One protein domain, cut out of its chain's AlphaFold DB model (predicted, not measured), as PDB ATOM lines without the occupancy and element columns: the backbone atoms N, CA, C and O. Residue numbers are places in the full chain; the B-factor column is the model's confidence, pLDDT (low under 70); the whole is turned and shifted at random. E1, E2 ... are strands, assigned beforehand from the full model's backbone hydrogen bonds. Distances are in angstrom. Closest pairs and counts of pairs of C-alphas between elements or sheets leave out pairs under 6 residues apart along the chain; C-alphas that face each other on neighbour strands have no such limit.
ATOM      1  N   HIS A  16     -33.449 -30.497  90.376       91.00
ATOM      2  CA  HIS A  16     -34.193 -29.934  91.492       91.00
ATOM      3  C   HIS A  16     -34.454 -31.023  92.531       91.00
ATOM      4  O   HIS A  16     -35.084 -32.036  92.216       91.00
ATOM      5  N   ASN A  17     -33.955 -30.841  93.758       87.38
ATOM      6  CA  ASN A  17     -34.079 -31.810  94.855       87.38
ATOM      7  C   ASN A  17     -33.645 -33.238  94.446       87.38
ATOM      8  O   ASN A  17     -34.381 -34.208  94.646       87.38
ATOM      9  N   GLY A  18     -32.484 -33.363  93.790       88.25
ATOM     10  CA  GLY A  18     -31.938 -34.651  93.336       88.25
ATOM     11  C   GLY A  18     -32.633 -35.264  92.114       88.25
ATOM     12  O   GLY A  18     -32.383 -36.423  91.779       88.25
ATOM     13  N   ARG A  19     -33.543 -34.533  91.457       90.50
ATOM     14  CA  ARG A  19     -34.320 -35.022  90.308       90.50
ATOM     15  C   ARG A  19     -34.010 -34.233  89.052       90.50
ATOM     16  O   ARG A  19     -33.963 -33.007  89.088       90.50
ATOM     17  N   ARG A  20     -33.889 -34.934  87.922       94.25
ATOM     18  CA  ARG A  20     -33.686 -34.301  86.613       94.25
ATOM     19  C   ARG A  20     -34.865 -33.393  86.265       94.25
ATOM     20  O   ARG A  20     -36.020 -33.810  86.367       94.25
ATOM     21  N   VAL A  21     -34.542 -32.200  85.789       94.38
ATOM     22  CA  VAL A  21     -35.471 -31.223  85.230       94.38
ATOM     23  C   VAL A  21     -35.282 -31.173  83.718       94.38
ATOM     24  O   VAL A  21     -34.164 -31.056  83.218       94.38
ATOM     25  N   GLU A  22     -36.385 -31.254  82.984       94.81
ATOM     26  CA  GLU A  22     -36.445 -30.996  81.548       94.81
ATOM     27  C   GLU A  22     -37.274 -29.738  81.313       94.81
ATOM     28  O   GLU A  22     -38.430 -29.666  81.721       94.81
ATOM     29  N   TRP A  23     -36.673 -28.730  80.687       93.00
ATOM     30  CA  TRP A  23     -37.336 -27.460  80.418       93.00
ATOM     31  C   TRP A  23     -38.038 -27.483  79.066       93.00
ATOM     32  O   TRP A  23     -37.421 -27.785  78.041       93.00
ATOM     33  N   ASP A  24     -39.311 -27.100  79.065       91.00
ATOM     34  CA  ASP A  24     -40.037 -26.801  77.841       91.00
ATOM     35  C   ASP A  24     -39.427 -25.586  77.119       91.00
ATOM     36  O   ASP A  24     -38.772 -24.736  77.737       91.00
ATOM     37  N   PRO A  25     -39.663 -25.444  75.803       89.19
ATOM     38  CA  PRO A  25     -39.305 -24.230  75.087       89.19
ATOM     39  C   PRO A  25     -39.996 -22.998  75.680       89.19
ATOM     40  O   PRO A  25     -41.175 -23.041  76.029       89.19
ATOM     41  N   TRP A  26     -39.288 -21.870  75.698       87.38
ATOM     42  CA  TRP A  26     -39.861 -20.587  76.091       87.38
ATOM     43  C   TRP A  26     -41.050 -20.190  75.211       87.38
ATOM     44  O   TRP A  26     -40.970 -20.187  73.980       87.38
ATOM     45  N   GLN A  27     -42.122 -19.747  75.853       84.94
ATOM     46  CA  GLN A  27     -43.321 -19.211  75.223       84.94
ATOM     47  C   GLN A  27     -43.555 -17.783  75.713       84.94
ATOM     48  O   GLN A  27     -43.332 -17.479  76.881       84.94
ATOM     49  N   ARG A  28     -43.999 -16.883  74.830       79.94
ATOM     50  CA  ARG A  28     -44.483 -15.567  75.269       79.94
ATOM     51  C   ARG A  28     -45.865 -15.730  75.864       79.94
ATOM     52  O   ARG A  28     -46.744 -16.259  75.183       79.94
ATOM     53  N   ILE A  29     -46.057 -15.254  77.086       72.12
ATOM     54  CA  ILE A  29     -47.363 -15.309  77.729       72.12
ATOM     55  C   ILE A  29     -47.717 -13.978  78.385       72.12
ATOM     56  O   ILE A  29     -46.878 -13.298  78.972       72.12
ATOM     57  N   HIS A  30     -48.999 -13.628  78.293       65.69
ATOM     58  CA  HIS A  30     -49.590 -12.543  79.061       65.69
ATOM     59  C   HIS A  30     -50.096 -13.128  80.381       65.69
ATOM     60  O   HIS A  30     -51.139 -13.783  80.432       65.69
ATOM     61  N   ILE A  31     -49.315 -12.977  81.445       59.41
ATOM     62  CA  ILE A  31     -49.612 -13.595  82.737       59.41
ATOM     63  C   ILE A  31     -50.498 -12.658  83.544       59.41
ATOM     64  O   ILE A  31     -50.030 -11.643  84.042       59.41
ATOM     65  N   MET A  32     -51.774 -13.006  83.709       51.16
ATOM     66  CA  MET A  32     -52.681 -12.229  84.566       51.16
ATOM     67  C   MET A  32     -52.716 -12.715  86.025       51.16
ATOM     68  O   MET A  32     -53.266 -12.013  86.869       51.16
ATOM     69  N   CYS A  33     -52.164 -13.898  86.341       57.66
ATOM     70  CA  CYS A  33     -52.428 -14.576  87.623       57.66
ATOM     71  C   CYS A  33     -51.210 -15.188  88.343       57.66
ATOM     72  O   CYS A  33     -51.408 -15.810  89.381       57.66
ATOM     73  N   LEU A  34     -49.982 -15.057  87.827       55.97
ATOM     74  CA  LEU A  34     -48.770 -15.547  88.500       55.97
ATOM     75  C   LEU A  34     -47.822 -14.362  88.745       55.97
ATOM     76  O   LEU A  34     -47.601 -13.582  87.816       55.97
ATOM     77  N   PRO A  35     -47.306 -14.177  89.970       55.59
ATOM     78  CA  PRO A  35     -46.284 -13.175  90.241       55.59
ATOM     79  C   PRO A  35     -44.963 -13.514  89.521       55.59
ATOM     80  O   PRO A  35     -44.707 -14.689  89.250       55.59
ATOM     81  N   PRO A  36     -44.112 -12.508  89.249       57.25
ATOM     82  CA  PRO A  36     -44.305 -11.091  89.551       57.25
ATOM     83  C   PRO A  36     -44.908 -10.310  88.365       57.25
ATOM     84  O   PRO A  36     -44.647 -10.594  87.199       57.25
ATOM     85  N   THR A  37     -45.716  -9.287  88.663       65.00
ATOM     86  CA  THR A  37     -46.319  -8.374  87.666       65.00
ATOM     87  C   THR A  37     -45.318  -7.388  87.053       65.00
ATOM     88  O   THR A  37     -45.618  -6.736  86.055       65.00
ATOM     89  N   GLU A  38     -44.140  -7.264  87.661       73.44
ATOM     90  CA  GLU A  38     -43.012  -6.479  87.175       73.44
ATOM     91  C   GLU A  38     -41.708  -7.235  87.436       73.44
ATOM     92  O   GLU A  38     -41.587  -7.983  88.404       73.44
ATOM     93  N   CYS A  39     -40.708  -7.045  86.583       75.69
ATOM     94  CA  CYS A  39     -39.405  -7.661  86.791       75.69
ATOM     95  C   CYS A  39     -38.703  -7.052  88.015       75.69
ATOM     96  O   CYS A  39     -38.396  -5.860  88.009       75.69
ATOM     97  N   ALA A  40     -38.332  -7.867  89.006       74.94
ATOM     98  CA  ALA A  40     -37.653  -7.400  90.221       74.94
ATOM     99  C   ALA A  40     -36.284  -6.734  89.964       74.94
ATOM    100  O   ALA A  40     -35.803  -5.957  90.786       74.94
ATOM    101  N   GLN A  41     -35.647  -7.017  88.822       78.12
ATOM    102  CA  GLN A  41     -34.334  -6.464  88.476       78.12
ATOM    103  C   GLN A  41     -34.397  -5.103  87.773       78.12
ATOM    104  O   GLN A  41     -33.503  -4.282  87.962       78.12
ATOM    105  N   CYS A  42     -35.403  -4.870  86.922       80.56
ATOM    106  CA  CYS A  42     -35.462  -3.671  86.074       80.56
ATOM    107  C   CYS A  42     -36.806  -2.930  86.085       80.56
ATOM    108  O   CYS A  42     -36.917  -1.887  85.445       80.56
ATOM    109  N   GLY A  43     -37.822  -3.447  86.781       79.19
ATOM    110  CA  GLY A  43     -39.160  -2.855  86.871       79.19
ATOM    111  C   GLY A  43     -40.013  -2.983  85.604       79.19
ATOM    112  O   GLY A  43     -41.065  -2.359  85.507       79.19
ATOM    113  N   SER A  44     -39.576  -3.758  84.606       79.31
ATOM    114  CA  SER A  44     -40.347  -3.967  83.371       79.31
ATOM    115  C   SER A  44     -41.686  -4.650  83.654       79.31
ATOM    116  O   SER A  44     -41.706  -5.723  84.252       79.31
ATOM    117  N   THR A  45     -42.767  -4.104  83.099       76.25
ATOM    118  CA  THR A  45     -44.119  -4.695  83.070       76.25
ATOM    119  C   THR A  45     -44.458  -5.355  81.725       76.25
ATOM    120  O   THR A  45     -45.600  -5.747  81.486       76.25
ATOM    121  N   ALA A  46     -43.484  -5.451  80.814       73.19
ATOM    122  CA  ALA A  46     -43.656  -6.118  79.529       73.19
ATOM    123  C   ALA A  46     -43.903  -7.628  79.695       73.19
ATOM    124  O   ALA A  46     -43.470  -8.241  80.669       73.19
ATOM    125  N   GLU A  47     -44.568  -8.232  78.705       75.44
ATOM    126  CA  GLU A  47     -44.884  -9.665  78.695       75.44
ATOM    127  C   GLU A  47     -43.630 -10.528  78.867       75.44
ATOM    128  O   GLU A  47     -42.671 -10.432  78.091       75.44
ATOM    129  N   ALA A  48     -43.657 -11.390  79.880       78.81
ATOM    130  CA  ALA A  48     -42.568 -12.303  80.171       78.81
ATOM    131  C   ALA A  48     -42.525 -13.469  79.171       78.81
ATOM    132  O   ALA A  48     -43.529 -13.879  78.576       78.81
ATOM    133  N   TYR A  49     -41.335 -14.046  79.022       86.19
ATOM    134  CA  TYR A  49     -41.215 -15.402  78.504       86.19
ATOM    135  C   TYR A  49     -41.421 -16.383  79.654       86.19
ATOM    136  O   TYR A  49     -40.935 -16.146  80.755       86.19
ATOM    137  N   PHE A  50     -42.101 -17.489  79.386       87.44
ATOM    138  CA  PHE A  50     -42.360 -18.567  80.330       87.44
ATOM    139  C   PHE A  50     -41.849 -19.898  79.798       87.44
ATOM    140  O   PHE A  50     -42.021 -20.192  78.616       87.44
ATOM    141  N   ALA A  51     -41.256 -20.701  80.670       90.38
ATOM    142  CA  ALA A  51     -40.932 -22.092  80.403       90.38
ATOM    143  C   ALA A  51     -41.355 -22.941  81.602       90.38
ATOM    144  O   ALA A  51     -41.126 -22.565  82.754       90.38
ATOM    145  N   ALA A  52     -41.968 -24.090  81.336       91.56
ATOM    146  CA  ALA A  52     -42.312 -25.048  82.372       91.56
ATOM    147  C   ALA A  52     -41.156 -26.038  82.568       91.56
ATOM    148  O   ALA A  52     -40.565 -26.513  81.597       91.56
ATOM    149  N   GLY A  53     -40.823 -26.340  83.822       94.38
ATOM    150  CA  GLY A  53     -39.832 -27.349  84.176       94.38
ATOM    151  C   GLY A  53     -40.517 -28.650  84.572       94.38
ATOM    152  O   GLY A  53     -41.216 -28.725  85.591       94.38
ATOM    153  N   VAL A  54     -40.316 -29.679  83.756       95.44
ATOM    154  CA  VAL A  54     -40.808 -31.036  83.978       95.44
ATOM    155  C   VAL A  54     -39.816 -31.786  84.856       95.44
ATOM    156  O   VAL A  54     -38.680 -32.036  84.459       95.44
ATOM    157  N   ILE A  55     -40.254 -32.177  86.048       95.12
ATOM    158  CA  ILE A  55     -39.462 -32.986  86.970       95.12
ATOM    159  C   ILE A  55     -39.684 -34.460  86.645       95.12
ATOM    160  O   ILE A  55     -40.816 -34.956  86.635       95.12
ATOM    161  N   GLN A  56     -38.585 -35.166  86.404       95.88
ATOM    162  CA  GLN A  56     -38.594 -36.598  86.147       95.88
ATOM    163  C   GLN A  56     -38.673 -37.386  87.465       95.88
ATOM    164  O   GLN A  56     -38.042 -37.004  88.457       95.88
ATOM    165  N   PRO A  57     -39.432 -38.495  87.507       93.44
ATOM    166  CA  PRO A  57     -39.484 -39.360  88.679       93.44
ATOM    167  C   PRO A  57     -38.144 -40.066  88.912       93.44
ATOM    168  O   PRO A  57     -37.408 -40.366  87.967       93.44
ATOM    169  N   ALA A  58     -37.849 -40.398  90.169       91.38
ATOM    170  CA  ALA A  58     -36.723 -41.273  90.474       91.38
ATOM    171  C   ALA A  58     -36.978 -42.694  89.921       91.38
ATOM    172  O   ALA A  58     -38.135 -43.120  89.809       91.38
ATOM    173  N   PRO A  59     -35.930 -43.475  89.588       90.50
ATOM    174  CA  PRO A  59     -36.105 -44.848  89.124       90.50
ATOM    175  C   PRO A  59     -36.924 -45.687  90.115       90.50
ATOM    176  O   PRO A  59     -36.541 -45.857  91.269       90.50
ATOM    177  N   GLY A  60     -38.059 -46.217  89.654       92.31
ATOM    178  CA  GLY A  60     -38.959 -47.025  90.480       92.31
ATOM    179  C   GLY A  60     -39.866 -46.232  91.426       92.31
ATOM    180  O   GLY A  60     -40.595 -46.854  92.194       92.31
ATOM    181  N   PRO A  89     -43.738 -38.100  85.055       94.62
ATOM    182  CA  PRO A  89     -43.176 -36.757  85.010       94.62
ATOM    183  C   PRO A  89     -44.264 -35.717  85.276       94.62
ATOM    184  O   PRO A  89     -45.416 -35.899  84.873       94.62
ATOM    185  N   TYR A  90     -43.911 -34.640  85.968       92.31
ATOM    186  CA  TYR A  90     -44.867 -33.600  86.338       92.31
ATOM    187  C   TYR A  90     -44.256 -32.210  86.197       92.31
ATOM    188  O   TYR A  90     -43.052 -32.029  86.367       92.31
ATOM    189  N   TYR A  91     -45.096 -31.216  85.915       92.38
ATOM    190  CA  TYR A  91     -44.696 -29.810  85.888       92.38
ATOM    191  C   TYR A  91     -44.523 -29.303  87.321       92.38
ATOM    192  O   TYR A  91     -45.503 -29.027  88.015       92.38
ATOM    193  N   GLY A  92     -43.274 -29.256  87.776       92.19
ATOM    194  CA  GLY A  92     -42.923 -28.844  89.135       92.19
ATOM    195  C   GLY A  92     -42.353 -27.437  89.216       92.19
ATOM    196  O   GLY A  92     -42.443 -26.811  90.260       92.19
ATOM    197  N   LEU A  93     -41.790 -26.928  88.120       93.19
ATOM    198  CA  LEU A  93     -41.134 -25.625  88.107       93.19
ATOM    199  C   LEU A  93     -41.743 -24.702  87.055       93.19
ATOM    200  O   LEU A  93     -42.199 -25.144  85.998       93.19
ATOM    201  N   ALA A  94     -41.694 -23.409  87.336       91.00
ATOM    202  CA  ALA A  94     -42.052 -22.342  86.418       91.00
ATOM    203  C   ALA A  94     -40.879 -21.372  86.312       91.00
ATOM    204  O   ALA A  94     -40.435 -20.843  87.326       91.00
ATOM    205  N   ALA A  95     -40.380 -21.136  85.102       90.06
ATOM    206  CA  ALA A  95     -39.373 -20.120  84.846       90.06
ATOM    207  C   ALA A  95     -39.993 -18.934  84.118       90.06
ATOM    208  O   ALA A  95     -40.742 -19.117  83.156       90.06
ATOM    209  N   PHE A  96     -39.623 -17.729  84.538       87.69
ATOM    210  CA  PHE A  96     -40.003 -16.481  83.895       87.69
ATOM    211  C   PHE A  96     -38.758 -15.702  83.521       87.69
ATOM    212  O   PHE A  96     -37.852 -15.544  84.335       87.69
ATOM    213  N   ALA A  97     -38.716 -15.206  82.289       86.81
ATOM    214  CA  ALA A  97     -37.625 -14.374  81.816       86.81
ATOM    215  C   ALA A  97     -38.133 -13.006  81.369       86.81
ATOM    216  O   ALA A  97     -39.031 -12.892  80.525       86.81
ATOM    217  N   CYS A  98     -37.511 -11.958  81.907       83.56
ATOM    218  CA  CYS A  98     -37.799 -10.584  81.527       83.56
ATOM    219  C   CYS A  98     -37.342 -10.321  80.078       83.56
ATOM    220  O   CYS A  98     -36.191 -10.615  79.734       83.56
ATOM    221  N   PRO A  99     -38.190  -9.737  79.213       80.81
ATOM    222  CA  PRO A  99     -37.805  -9.439  77.835       80.81
ATOM    223  C   PRO A  99     -36.717  -8.359  77.734       80.81
ATOM    224  O   PRO A  99     -35.951  -8.387  76.767       80.81
ATOM    225  N   ASP A 100     -36.628  -7.471  78.729       81.88
ATOM    226  CA  ASP A 100     -35.777  -6.278  78.701       81.88
ATOM    227  C   ASP A 100     -34.410  -6.524  79.352       81.88
ATOM    228  O   ASP A 100     -33.379  -6.380  78.696       81.88
ATOM    229  N   CYS A 101     -34.375  -6.945  80.624       82.81
ATOM    230  CA  CYS A 101     -33.113  -7.194  81.336       82.81
ATOM    231  C   CYS A 101     -32.616  -8.639  81.245       82.81
ATOM    232  O   CYS A 101     -31.492  -8.916  81.657       82.81
ATOM    233  N   ARG A 102     -33.433  -9.559  80.708       79.81
ATOM    234  CA  ARG A 102     -33.119 -10.995  80.582       79.81
ATOM    235  C   ARG A 102     -32.928 -11.743  81.899       79.81
ATOM    236  O   ARG A 102     -32.496 -12.892  81.866       79.81
ATOM    237  N   GLY A 103     -33.261 -11.124  83.030       81.44
ATOM    238  CA  GLY A 103     -33.312 -11.800  84.320       81.44
ATOM    239  C   GLY A 103     -34.264 -12.985  84.264       81.44
ATOM    240  O   GLY A 103     -35.364 -12.846  83.724       81.44
ATOM    241  N   VAL A 104     -33.820 -14.127  84.790       85.50
ATOM    242  CA  VAL A 104     -34.608 -15.358  84.891       85.50
ATOM    243  C   VAL A 104     -34.891 -15.640  86.357       85.50
ATOM    244  O   VAL A 104     -33.967 -15.681  87.167       85.50
ATOM    245  N   GLU A 105     -36.156 -15.864  86.676       86.06
ATOM    246  CA  GLU A 105     -36.618 -16.298  87.991       86.06
ATOM    247  C   GLU A 105     -37.294 -17.658  87.843       86.06
ATOM    248  O   GLU A 105     -38.000 -17.902  86.862       86.06
ATOM    249  N   VAL A 106     -37.043 -18.560  88.790       88.69
ATOM    250  CA  VAL A 106     -37.623 -19.905  88.812       88.69
ATOM    251  C   VAL A 106     -38.423 -20.068  90.094       88.69
ATOM    252  O   VAL A 106     -37.983 -19.630  91.153       88.69
ATOM    253  N   TYR A 107     -39.581 -20.709  89.995       89.56
ATOM    254  CA  TYR A 107     -40.513 -20.932  91.093       89.56
ATOM    255  C   TYR A 107     -40.901 -22.407  91.180       89.56
ATOM    256  O   TYR A 107     -41.064 -23.053  90.142       89.56
ATOM    257  N   ASP A 108     -41.082 -22.920  92.397       90.94
ATOM    258  CA  ASP A 108     -41.547 -24.290  92.658       90.94
ATOM    259  C   ASP A 108     -43.061 -24.319  92.908       90.94
ATOM    260  O   ASP A 108     -43.564 -23.794  93.901       90.94
ATOM    261  N   SER A 109     -43.808 -24.964  92.010       87.56
ATOM    262  CA  SER A 109     -45.268 -25.071  92.097       87.56
ATOM    263  C   SER A 109     -45.745 -25.950  93.258       87.56
ATOM    264  O   SER A 109     -46.903 -25.848  93.668       87.56
ATOM    265  N   ARG A 110     -44.881 -26.809  93.813       85.69
ATOM    266  CA  ARG A 110     -45.191 -27.645  94.982       85.69
ATOM    267  C   ARG A 110     -45.054 -26.890  96.296       85.69
ATOM    268  O   ARG A 110     -45.662 -27.306  97.282       85.69
ATOM    269  N   GLU A 111     -44.301 -25.797  96.296       85.94
ATOM    270  CA  GLU A 111     -44.090 -24.916  97.442       85.94
ATOM    271  C   GLU A 111     -44.826 -23.579  97.262       85.94
ATOM    272  O   GLU A 111     -44.293 -22.523  97.577       85.94
ATOM    273  N   ASP A 112     -46.056 -23.614  96.732       83.88
ATOM    274  CA  ASP A 112     -46.898 -22.422  96.515       83.88
ATOM    275  C   ASP A 112     -46.205 -21.328  95.677       83.88
ATOM    276  O   ASP A 112     -46.296 -20.135  95.962       83.88
ATOM    277  N   PHE A 113     -45.474 -21.747  94.636       83.62
ATOM    278  CA  PHE A 113     -44.648 -20.870  93.801       83.62
ATOM    279  C   PHE A 113     -43.601 -20.092  94.611       83.62
ATOM    280  O   PHE A 113     -43.336 -18.921  94.335       83.62
ATOM    281  N   ALA A 114     -42.970 -20.737  95.596       86.12
ATOM    282  CA  ALA A 114     -41.802 -20.182  96.267       86.12
ATOM    283  C   ALA A 114     -40.642 -19.982  95.267       86.12
ATOM    284  O   ALA A 114     -40.427 -20.832  94.396       86.12
ATOM    285  N   PRO A 115     -39.887 -18.870  95.363       86.75
ATOM    286  CA  PRO A 115     -38.740 -18.630  94.497       86.75
ATOM    287  C   PRO A 115     -37.619 -19.637  94.783       86.75
ATOM    288  O   PRO A 115     -37.238 -19.861  95.932       86.75
ATOM    289  N   VAL A 116     -37.057 -20.202  93.719       87.75
ATOM    290  CA  VAL A 116     -35.938 -21.144  93.753       87.75
ATOM    291  C   VAL A 116     -34.630 -20.382  93.555       87.75
ATOM    292  O   VAL A 116     -34.448 -19.678  92.559       87.75
ATOM    293  N   ASP A 117     -33.685 -20.565  94.477       83.81
ATOM    294  CA  ASP A 117     -32.311 -20.096  94.295       83.81
ATOM    295  C   ASP A 117     -31.579 -21.012  93.305       83.81
ATOM    296  O   ASP A 117     -30.994 -22.032  93.669       83.81
TER     297      ASP A 117
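AT A GLANCE: This is residues 16 to 60 and 89 to 117 of the 124 residues of an uncharacterized protein of Lipingzhangella halophila (UniProt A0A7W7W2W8). With little regular structure, the domain is one strongly twisted antiparallel sheet, curled like part of a barrel, in the order E1 E2 E3 E4 E5, and a long loop, residues 24 to 48, that reaches beyond one end of it. The printed part has 74 residues, 28 of them in five named strands, E1 to E5 along the chain, with no named helix: all strand. It is compact, with a radius of gyration of the C-alphas of 12.9 A, and a rod of 44 by 22 by 20 A.

IN THESE COORDINATES: From first to last C-alpha, E3, residues 90 to 97, measures 21.0 A and E2, residues 49 to 55, 19.6 A. E1, residues 19 to 23, begins at C-alpha 19 (-34.320, -35.022, 90.308). E4 is residues 104 to 108; E5, residues 114 to 116, ends at C-alpha 116 (-35.938, -21.144, 93.753).

HOW THE PARTS SIT: E2 and E3 are antiparallel at 154 degrees, with N 51 and O 95 within hydrogen-bond range, 3.0 A. E1, an edge strand, forms a hairpin with E2 (N 22 to O 54, 2.8 A). E3, E4 and E5 form a meander, each strand the antiparallel neighbour of the one before, with N 94 and O 107 2.9 A apart and N 116 and O 106 2.8 A.

THE WHOLE: The farthest C-alphas, of Gly 43 and Gly 60, are 44.3 A apart. Residues 61 to 88 are not printed; C-alphas 60 and 89 are 12.4 A apart. The E1 to E2 link is long; its residues 30 to 37 have pLDDT under 70.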